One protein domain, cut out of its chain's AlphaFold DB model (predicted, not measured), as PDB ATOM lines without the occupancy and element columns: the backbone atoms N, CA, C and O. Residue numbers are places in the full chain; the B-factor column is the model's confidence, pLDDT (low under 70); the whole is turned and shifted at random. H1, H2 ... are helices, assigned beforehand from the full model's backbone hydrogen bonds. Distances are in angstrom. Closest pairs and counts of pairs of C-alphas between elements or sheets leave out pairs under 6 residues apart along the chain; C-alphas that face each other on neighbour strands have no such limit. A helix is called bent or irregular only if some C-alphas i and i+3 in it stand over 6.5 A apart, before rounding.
ATOM      1  N   TYR A 347     174.251 208.679 160.975       95.69
ATOM      2  CA  TYR A 347     174.368 207.698 159.894       95.69
ATOM      3  C   TYR A 347     175.028 206.404 160.376       95.69
ATOM      4  O   TYR A 347     176.056 206.439 161.066       95.69
ATOM      5  N   SER A 348     174.483 205.272 159.931       97.12
ATOM      6  CA  SER A 348     175.101 203.964 160.138       97.12
ATOM      7  C   SER A 348     176.463 203.883 159.435       97.12
ATOM      8  O   SER A 348     176.716 204.566 158.442       97.12
ATOM      9  N   ASN A 349     177.363 203.021 159.920       97.38
ATOM     10  CA  ASN A 349     178.659 202.817 159.259       97.38
ATOM     11  C   ASN A 349     178.499 202.290 157.822       97.38
ATOM     12  O   ASN A 349     179.281 202.667 156.953       97.38
ATOM     13  N   ALA A 350     177.483 201.457 157.574       98.06
ATOM     14  CA  ALA A 350     177.170 200.942 156.242       98.06
ATOM     15  C   ALA A 350     176.725 202.068 155.296       98.06
ATOM     16  O   ALA A 350     177.280 202.205 154.207       98.06
ATOM     17  N   ASP A 351     175.805 202.933 155.740       98.31
ATOM     18  CA  ASP A 351     175.384 204.084 154.938       98.31
ATOM     19  C   ASP A 351     176.551 205.050 154.708       98.31
ATOM     20  O   ASP A 351     176.733 205.513 153.591       98.31
ATOM     21  N   LYS A 352     177.421 205.296 155.698       97.81
ATOM     22  CA  LYS A 352     178.619 206.137 155.496       97.81
ATOM     23  C   LYS A 352     179.547 205.608 154.401       97.81
ATOM     24  O   LYS A 352     180.068 206.409 153.629       97.81
ATOM     25  N   GLN A 353     179.752 204.293 154.313       98.19
ATOM     26  CA  GLN A 353     180.554 203.685 153.240       98.19
ATOM     27  C   GLN A 353     179.890 203.875 151.872       98.19
ATOM     28  O   GLN A 353     180.553 204.271 150.913       98.19
ATOM     29  N   LEU A 354     178.572 203.676 151.797       98.69
ATOM     30  CA  LEU A 354     177.794 203.943 150.588       98.69
ATOM     31  C   LEU A 354     177.850 205.422 150.181       98.69
ATOM     32  O   LEU A 354     178.007 205.727 149.003       98.69
ATOM     33  N   LEU A 355     177.786 206.352 151.137       98.50
ATOM     34  CA  LEU A 355     177.916 207.786 150.877       98.50
ATOM     35  C   LEU A 355     179.322 208.150 150.375       98.50
ATOM     36  O   LEU A 355     179.445 208.966 149.466       98.50
ATOM     37  N   GLN A 356     180.388 207.528 150.891       97.81
ATOM     38  CA  GLN A 356     181.745 207.715 150.350       97.81
ATOM     39  C   GLN A 356     181.836 207.292 148.876       97.81
ATOM     40  O   GLN A 356     182.447 207.998 148.070       97.81
ATOM     41  N   GLU A 357     181.205 206.172 148.512       98.44
ATOM     42  CA  GLU A 357     181.095 205.739 147.116       98.44
ATOM     43  C   GLU A 357     180.250 206.729 146.294       98.44
ATOM     44  O   GLU A 357     180.670 207.154 145.215       98.44
ATOM     45  N   PHE A 358     179.102 207.163 146.830       98.62
ATOM     46  CA  PHE A 358     178.174 208.098 146.187       98.62
ATOM     47  C   PHE A 358     178.864 209.387 145.735       98.62
ATOM     48  O   PHE A 358     178.619 209.863 144.622       98.62
ATOM     49  N   GLN A 359     179.768 209.929 146.558       97.88
ATOM     50  CA  GLN A 359     180.500 211.149 146.223       97.88
ATOM     51  C   GLN A 359     181.305 210.994 144.915       97.88
ATOM     52  O   GLN A 359     181.337 211.902 144.090       97.88
ATOM     53  N   ARG A 360     181.879 209.821 144.639       96.94
ATOM     54  CA  ARG A 360     182.781 209.619 143.486       96.94
ATOM     55  C   ARG A 360     182.130 208.905 142.297       96.94
ATOM     56  O   ARG A 360     182.689 208.909 141.205       96.94
ATOM     57  N   ALA A 361     180.974 208.281 142.505       98.12
ATOM     58  CA  ALA A 361     180.277 207.491 141.497       98.12
ATOM     59  C   ALA A 361     179.618 208.343 140.394       98.12
ATOM     60  O   ALA A 361     179.274 209.502 140.602       98.12
ATOM     61  N   ALA A 362     179.370 207.744 139.227       98.19
ATOM     62  CA  ALA A 362     178.512 208.336 138.195       98.19
ATOM     63  C   ALA A 362     177.019 208.237 138.574       98.19
ATOM     64  O   ALA A 362     176.636 207.381 139.372       98.19
ATOM     65  N   TRP A 363     176.159 209.068 137.972       97.81
ATOM     66  CA  TRP A 363     174.731 209.153 138.317       97.81
ATOM     67  C   TRP A 363     173.941 207.831 138.284       97.81
ATOM     68  O   TRP A 363     173.215 207.586 139.250       97.81
ATOM     69  N   PRO A 364     174.117 206.931 137.293       98.19
ATOM     70  CA  PRO A 364     173.451 205.627 137.320       98.19
ATOM     71  C   PRO A 364     173.793 204.822 138.581       98.19
ATOM     72  O   PRO A 364     172.917 204.300 139.265       98.19
ATOM     73  N   ARG A 365     175.074 204.816 138.970       98.50
ATOM     74  CA  ARG A 365     175.524 204.142 140.190       98.50
ATOM     75  C   ARG A 365     175.058 204.865 141.458       98.50
ATOM     76  O   ARG A 365     174.690 204.215 142.432       98.50
ATOM     77  N   ARG A 366     175.008 206.202 141.452       98.56
ATOM     78  CA  ARG A 366     174.424 206.998 142.547       98.56
ATOM     79  C   ARG A 366     172.959 206.627 142.799       98.56
ATOM     80  O   ARG A 366     172.575 206.502 143.958       98.56
ATOM     81  N   GLN A 367     172.164 206.400 141.752       98.12
ATOM     82  CA  GLN A 367     170.768 205.967 141.882       98.12
ATOM     83  C   GLN A 367     170.651 204.596 142.576       98.12
ATOM     84  O   GLN A 367     169.839 204.441 143.490       98.12
ATOM     85  N   GLU A 368     171.496 203.627 142.205       98.44
ATOM     86  CA  GLU A 368     171.553 202.306 142.856       98.44
ATOM     87  C   GLU A 368     171.936 202.404 144.340       98.44
ATOM     88  O   GLU A 368     171.320 201.761 145.197       98.44
ATOM     89  N   ILE A 369     172.936 203.235 144.655       98.69
ATOM     90  CA  ILE A 369     173.355 203.496 146.035       98.69
ATOM     91  C   ILE A 369     172.186 204.074 146.833       98.69
ATOM     92  O   ILE A 369     171.859 203.555 147.898       98.69
ATOM     93  N   VAL A 370     171.509 205.094 146.298       98.38
ATOM     94  CA  VAL A 370     170.352 205.730 146.944       98.38
ATOM     95  C   VAL A 370     169.236 204.727 147.225       98.38
ATOM     96  O   VAL A 370     168.616 204.798 148.280       98.38
ATOM     97  N   ALA A 371     168.987 203.766 146.333       97.69
ATOM     98  CA  ALA A 371     168.003 202.711 146.575       97.69
ATOM     99  C   ALA A 371     168.409 201.744 147.706       97.69
ATOM    100  O   ALA A 371     167.536 201.139 148.329       97.69
ATOM    101  N   SER A 372     169.711 201.627 147.979       98.19
ATOM    102  CA  SER A 372     170.295 200.685 148.944       98.19
ATOM    103  C   SER A 372     170.517 201.277 150.341       98.19
ATOM    104  O   SER A 372     170.740 200.520 151.284       98.19
ATOM    105  N   LEU A 373     170.465 202.607 150.491       98.50
ATOM    106  CA  LEU A 373     170.638 203.281 151.783       98.50
ATOM    107  C   LEU A 373     169.548 202.852 152.765       98.50
ATOM    108  O   LEU A 373     168.366 202.810 152.412       98.50
ATOM    109  N   SER A 374     169.932 202.575 154.011       97.69
ATOM    110  CA  SER A 374     168.999 202.128 155.051       97.69
ATOM    111  C   SER A 374     168.192 203.286 155.647       97.69
ATOM    112  O   SER A 374     166.993 203.138 155.912       97.69
ATOM    113  N   ASP A 375     168.809 204.464 155.745       97.62
ATOM    114  CA  ASP A 375     168.195 205.680 156.267       97.62
ATOM    115  C   ASP A 375     167.185 206.303 155.273       97.62
ATOM    116  O   ASP A 375     167.567 206.716 154.169       97.62
ATOM    117  N   PRO A 376     165.891 206.422 155.635       96.81
ATOM    118  CA  PRO A 376     164.877 207.022 154.766       96.81
ATOM    119  C   PRO A 376     165.169 208.481 154.394       96.81
ATOM    120  O   PRO A 376     164.823 208.888 153.281       96.81
ATOM    121  N   ARG A 377     165.832 209.248 155.270       97.56
ATOM    122  CA  ARG A 377     166.191 210.652 155.020       97.56
ATOM    123  C   ARG A 377     167.161 210.747 153.853       97.56
ATOM    124  O   ARG A 377     166.936 211.503 152.909       97.56
ATOM    125  N   LEU A 378     168.198 209.910 153.875       98.25
ATOM    126  CA  LEU A 378     169.209 209.870 152.821       98.25
ATOM    127  C   LEU A 378     168.625 209.375 151.496       98.25
ATOM    128  O   LEU A 378     168.970 209.908 150.443       98.25
ATOM    129  N   ARG A 379     167.683 208.421 151.532       98.00
ATOM    130  CA  ARG A 379     166.951 208.001 150.325       98.00
ATOM    131  C   ARG A 379     166.153 209.150 149.712       98.00
ATOM    132  O   ARG A 379     166.189 209.335 148.498       98.00
ATOM    133  N   GLN A 380     165.431 209.916 150.532       97.19
ATOM    134  CA  GLN A 380     164.647 211.061 150.064       97.19
ATOM    135  C   GLN A 380     165.545 212.144 149.445       97.19
ATOM    136  O   GLN A 380     165.297 212.570 148.317       97.19
ATOM    137  N   LEU A 381     166.614 212.538 150.144       98.12
ATOM    138  CA  LEU A 381     167.585 213.524 149.658       98.12
ATOM    139  C   LEU A 381     168.296 213.042 148.385       98.12
ATOM    140  O   LEU A 381     168.423 213.792 147.421       98.12
ATOM    141  N   GLY A 382     168.688 211.769 148.335       98.19
ATOM    142  CA  GLY A 382     169.328 211.168 147.170       98.19
ATOM    143  C   GLY A 382     168.438 211.141 145.933       98.19
ATOM    144  O   GLY A 382     168.892 211.495 144.848       98.19
ATOM    145  N   ARG A 383     167.152 210.798 146.089       97.38
ATOM    146  CA  ARG A 383     166.171 210.859 144.989       97.38
ATOM    147  C   ARG A 383     166.030 212.278 144.447       97.38
ATOM    148  O   ARG A 383     165.972 212.458 143.235       97.38
ATOM    149  N   ARG A 384     166.037 213.280 145.335       97.12
ATOM    150  CA  ARG A 384     166.028 214.699 144.957       97.12
ATOM    151  C   ARG A 384     167.273 215.082 144.146       97.12
ATOM    152  O   ARG A 384     167.137 215.739 143.120       97.12
ATOM    153  N   LEU A 385     168.465 214.637 144.549       98.00
ATOM    154  CA  LEU A 385     169.705 214.889 143.797       98.00
ATOM    155  C   LEU A 385     169.688 214.232 142.408       98.00
ATOM    156  O   LEU A 385     170.043 214.884 141.431       98.00
ATOM    157  N   VAL A 386     169.240 212.974 142.308       97.94
ATOM    158  CA  VAL A 386     169.089 212.287 141.011       97.94
ATOM    159  C   VAL A 386     168.133 213.067 140.106       97.94
ATOM    160  O   VAL A 386     168.467 213.322 138.954       97.94
ATOM    161  N   ALA A 387     166.997 213.528 140.639       96.38
ATOM    162  CA  ALA A 387     166.035 214.318 139.875       96.38
ATOM    163  C   ALA A 387     166.599 215.656 139.366       96.38
ATOM    164  O   ALA A 387     166.275 216.069 138.256       96.38
ATOM    165  N   PHE A 388     167.451 216.327 140.146       94.06
ATOM    166  CA  PHE A 388     168.056 217.600 139.744       94.06
ATOM    167  C   PHE A 388     169.124 217.457 138.658       94.06
ATOM    168  O   PHE A 388     169.244 218.334 137.806       94.06
ATOM    169  N   TYR A 389     169.938 216.406 138.729       95.00
ATOM    170  CA  TYR A 389     171.207 216.355 137.995       95.00
ATOM    171  C   TYR A 389     171.303 215.215 136.981       95.00
ATOM    172  O   TYR A 389     172.253 215.191 136.202       95.00
ATOM    173  N   SER A 390     170.349 214.287 136.992       96.25
ATOM    174  CA  SER A 390     170.240 213.195 136.023       96.25
ATOM    175  C   SER A 390     168.758 212.818 135.815       96.25
ATOM    176  O   SER A 390     168.355 211.680 136.077       96.25
ATOM    177  N   PRO A 391     167.899 213.781 135.407       95.19
ATOM    178  CA  PRO A 391     166.459 213.561 135.229       95.19
ATOM    179  C   PRO A 391     166.131 212.464 134.205       95.19
ATOM    180  O   PRO A 391     165.062 211.866 134.274       95.19
ATOM    181  N   GLU A 392     167.050 212.155 133.288       96.44
ATOM    182  CA  GLU A 392     166.954 211.045 132.338       96.44
ATOM    183  C   GLU A 392     166.899 209.656 132.998       96.44
ATOM    184  O   GLU A 392     166.482 208.695 132.353       96.44
ATOM    185  N   LEU A 393     167.292 209.542 134.273       96.75
ATOM    186  CA  LEU A 393     167.187 208.308 135.058       96.75
ATOM    187  C   LEU A 393     165.820 208.130 135.730       96.75
ATOM    188  O   LEU A 393     165.575 207.085 136.339       96.75
ATOM    189  N   LEU A 394     164.946 209.138 135.657       95.69
ATOM    190  CA  LEU A 394     163.600 209.069 136.209       95.69
ATOM    191  C   LEU A 394     162.633 208.442 135.209       95.69
ATOM    192  O   LEU A 394     162.637 208.754 134.016       95.69
ATOM    193  N   ASN A 395     161.721 207.612 135.710       95.06
ATOM    194  CA  ASN A 395     160.547 207.243 134.927       95.06
ATOM    195  C   ASN A 395     159.513 208.389 134.904       95.06
ATOM    196  O   ASN A 395     159.559 209.316 135.714       95.06
ATOM    197  N   ALA A 396     158.528 208.306 134.003       95.00
ATOM    198  CA  ALA A 396     157.523 209.360 133.823       95.00
ATOM    199  C   ALA A 396     156.755 209.714 135.112       95.00
ATOM    200  O   ALA A 396     156.431 210.877 135.337       95.00
ATOM    201  N   LYS A 397     156.490 208.729 135.982       95.12
ATOM    202  CA  LYS A 397     155.796 208.956 137.256       95.12
ATOM    203  C   LYS A 397     156.686 209.692 138.257       95.12
ATOM    204  O   LYS A 397     156.203 210.571 138.961       95.12
ATOM    205  N   GLU A 398     157.963 209.332 138.341       93.44
ATOM    206  CA  GLU A 398     158.931 209.998 139.222       93.44
ATOM    207  C   GLU A 398     159.180 211.443 138.794       93.44
ATOM    208  O   GLU A 398     159.195 212.331 139.645       93.44
ATOM    209  N   ALA A 399     159.313 211.680 137.487       93.56
ATOM    210  CA  ALA A 399     159.455 213.020 136.933       93.56
ATOM    211  C   ALA A 399     158.243 213.903 137.277       93.56
ATOM    212  O   ALA A 399     158.423 215.033 137.725       93.56
ATOM    213  N   GLU A 400     157.021 213.380 137.137       93.31
ATOM    214  CA  GLU A 400     155.802 214.125 137.473       93.31
ATOM    215  C   GLU A 400     155.683 214.408 138.976       93.31
ATOM    216  O   GLU A 400     155.424 215.540 139.375       93.31
ATOM    217  N   LEU A 401     155.950 213.411 139.829       92.56
ATOM    218  CA  LEU A 401     155.963 213.603 141.285       92.56
ATOM    219  C   LEU A 401     156.948 214.695 141.705       92.56
ATOM    220  O   LEU A 401     156.663 215.485 142.602       92.56
ATOM    221  N   PHE A 402     158.108 214.737 141.057       92.19
ATOM    222  CA  PHE A 402     159.126 215.727 141.349       92.19
ATOM    223  C   PHE A 402     158.730 217.141 140.883       92.19
ATOM    224  O   PHE A 402     158.951 218.101 141.624       92.19
ATOM    225  N   LYS A 403     158.077 217.285 139.722       91.62
ATOM    226  CA  LYS A 403     157.485 218.568 139.299       91.62
ATOM    227  C   LYS A 403     156.415 219.052 140.276       91.62
ATOM    228  O   LYS A 403     156.453 220.206 140.701       91.62
ATOM    229  N   CYS A 404     155.514 218.162 140.703       93.00
ATOM    230  CA  CYS A 404     154.525 218.486 141.732       93.00
ATOM    231  C   CYS A 404     155.196 218.953 143.028       93.00
ATOM    232  O   CYS A 404     154.810 219.987 143.560       93.00
ATOM    233  N   TYR A 405     156.248 218.263 143.482       93.38
ATOM    234  CA  TYR A 405     157.018 218.670 144.660       93.38
ATOM    235  C   TYR A 405     157.580 220.095 144.543       93.38
ATOM    236  O   TYR A 405     157.468 220.868 145.493       93.38
ATOM    237  N   LEU A 406     158.175 220.465 143.400       93.75
ATOM    238  CA  LEU A 406     158.699 221.821 143.197       93.75
ATOM    239  C   LEU A 406     157.584 222.868 143.263       93.75
ATOM    240  O   LEU A 406     157.712 223.855 143.987       93.75
ATOM    241  N   ARG A 407     156.471 222.613 142.566       91.69
ATOM    242  CA  ARG A 407     155.306 223.503 142.550       91.69
ATOM    243  C   ARG A 407     154.702 223.681 143.940       91.69
ATOM    244  O   ARG A 407     154.446 224.806 144.352       91.69
ATOM    245  N   GLU A 408     154.502 222.586 144.668       92.88
ATOM    246  CA  GLU A 408     153.989 222.605 146.041       92.88
ATOM    247  C   GLU A 408     154.937 223.348 146.980       92.88
ATOM    248  O   GLU A 408     154.486 224.150 147.793       92.88
ATOM    249  N   LYS A 409     156.254 223.140 146.845       93.19
ATOM    250  CA  LYS A 409     157.245 223.838 147.668       93.19
ATOM    251  C   LYS A 409     157.234 225.342 147.398       93.19
ATOM    252  O   LYS A 409     157.202 226.121 148.346       93.19
ATOM    253  N   TRP A 410     157.260 225.769 146.139       94.94
ATOM    254  CA  TRP A 410     157.336 227.192 145.796       94.94
ATOM    255  C   TRP A 410     156.039 227.965 146.049       94.94
ATOM    256  O   TRP A 410     156.096 229.157 146.354       94.94
ATOM    257  N   SER A 411     154.893 227.289 145.958       93.88
ATOM    258  CA  SER A 411     153.561 227.872 146.150       93.88
ATOM    259  C   SER A 411     152.935 227.519 147.504       93.88
ATOM    260  O   SER A 411     151.724 227.666 147.673       93.88
ATOM    261  N   ALA A 412     153.731 227.027 148.459       93.94
ATOM    262  CA  ALA A 412     153.257 226.748 149.808       93.94
ATOM    263  C   ALA A 412     152.693 228.030 150.455       93.94
ATOM    264  O   ALA A 412     153.267 229.107 150.263       93.94
ATOM    265  N   PRO A 413     151.588 227.933 151.218       92.88
ATOM    266  CA  PRO A 413     150.985 229.096 151.861       92.88
ATOM    267  C   PRO A 413     151.927 229.691 152.913       92.88
ATOM    268  O   PRO A 413     152.684 228.956 153.559       92.88
ATOM    269  N   ASP A 414     151.860 231.008 153.117       91.38
ATOM    270  CA  ASP A 414     152.603 231.686 154.184       91.38
ATOM    271  C   ASP A 414     151.980 231.415 155.569       91.38
ATOM    272  O   ASP A 414     151.167 232.176 156.094       91.38
ATOM    273  N   VAL A 415     152.333 230.263 156.138       90.44
ATOM    274  CA  VAL A 415     151.947 229.806 157.481       90.44
ATOM    275  C   VAL A 415     153.200 229.516 158.318       90.44
ATOM    276  O   VAL A 415     154.270 229.315 157.736       90.44
ATOM    277  N   PRO A 416     153.116 229.479 159.665       85.94
ATOM    278  CA  PRO A 416     154.281 229.278 160.537       85.94
ATOM    279  C   PRO A 416     155.133 228.040 160.215       85.94
ATOM    280  O   PRO A 416     156.336 228.043 160.460       85.94
ATOM    281  N   GLU A 417     154.526 226.993 159.657       86.81
ATOM    282  CA  GLU A 417     155.185 225.746 159.264       86.81
ATOM    283  C   GLU A 417     155.971 225.863 157.945       86.81
ATOM    284  O   GLU A 417     156.866 225.058 157.677       86.81
TER     285      GLU A 417
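What this domain is: This is residues 347 to 417 of the 459 residues of the protein "DNA deoxyribophosphodiesterase" of Roseobacter sp. AzwK-3b (UniProt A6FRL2). Three helices, H1, H2 and H3, stand side by side and run up and down in turn as two helical hairpins, and a fourth helix, H4, turns crosswise to H3 and reaches away from them. The last part of H4 and the tail after it, residues 406 to 417, stick out free of the body. The printed part has 71 residues with four named helices, in the order H1, H2, H3, H4, and no named strand; the class is all helix. The whole is loose, with a radius of gyration of the C-alphas of 14.0 A, and spans 39 by 30 by 17 A.

Where its parts are: Start at C-alpha 349, at (178.659, 202.817, 159.259); from there H1 runs through residues 349 to 360, 17.7 A from first to last C-alpha. H2 comes next, residues 363 to 372, 14.3 A long. Then find C-alpha 376 at (164.877, 207.022, 154.766), where H3 begins; it takes residues 376 to 389 and measures 20.2 A. H4, the longest, takes residues 396 to 410, measures 21.5 A and ends at C-alpha 410, at (157.336, 227.192, 145.796). None of the four is bent or irregular.

How they stand to each other: Look first at H1 and H2, a helical hairpin: they touch, H1 with residues 354 to 358 alone, and the closest C-alphas, those of Phe 358 and Arg 366, are 5.3 A apart. Their lines stand at a shallow tilt of 10 degrees, opposite ways. H2 and H3, the next helical hairpin, touch with 10 pairs of C-alphas within 8 A, the closest being those of Val 370 and Arg 379 at 5.3 A. They run opposite ways at a shallow tilt of 15 degrees. H1 and H3 are apart. H3 and H4 only just touch, with 3 pairs of C-alphas within 8 A, H3 with residues 384 to 387 alone and H4 with residues 399 to 402 alone; the closest C-alphas, those of Ala 387 and Phe 402, are 7.2 A apart. Their lines are about perpendicular, at 82 degrees. H4 is apart from H1 and from H2. The helix packing is mostly aligned, but only just: 2 of the 3 touching pairs are at a shallow tilt. In the backbone, every O i to N i+4 pair is within hydrogen-bond range in H2, H3 and H4, and 7 of 8 are in H1.

The domain as a whole: The C-alphas farthest apart are those of Gln 353 and Asp 414, 39.6 A. Without residues 406 to 417, the body spans 34 by 21 by 13 A. The printed part has no cut; the links H1 to H2 and H2 to H3 are tight, and H3 to H4 is short. The mean pLDDT of the printed part is 95.9, and no printed residue is under 70.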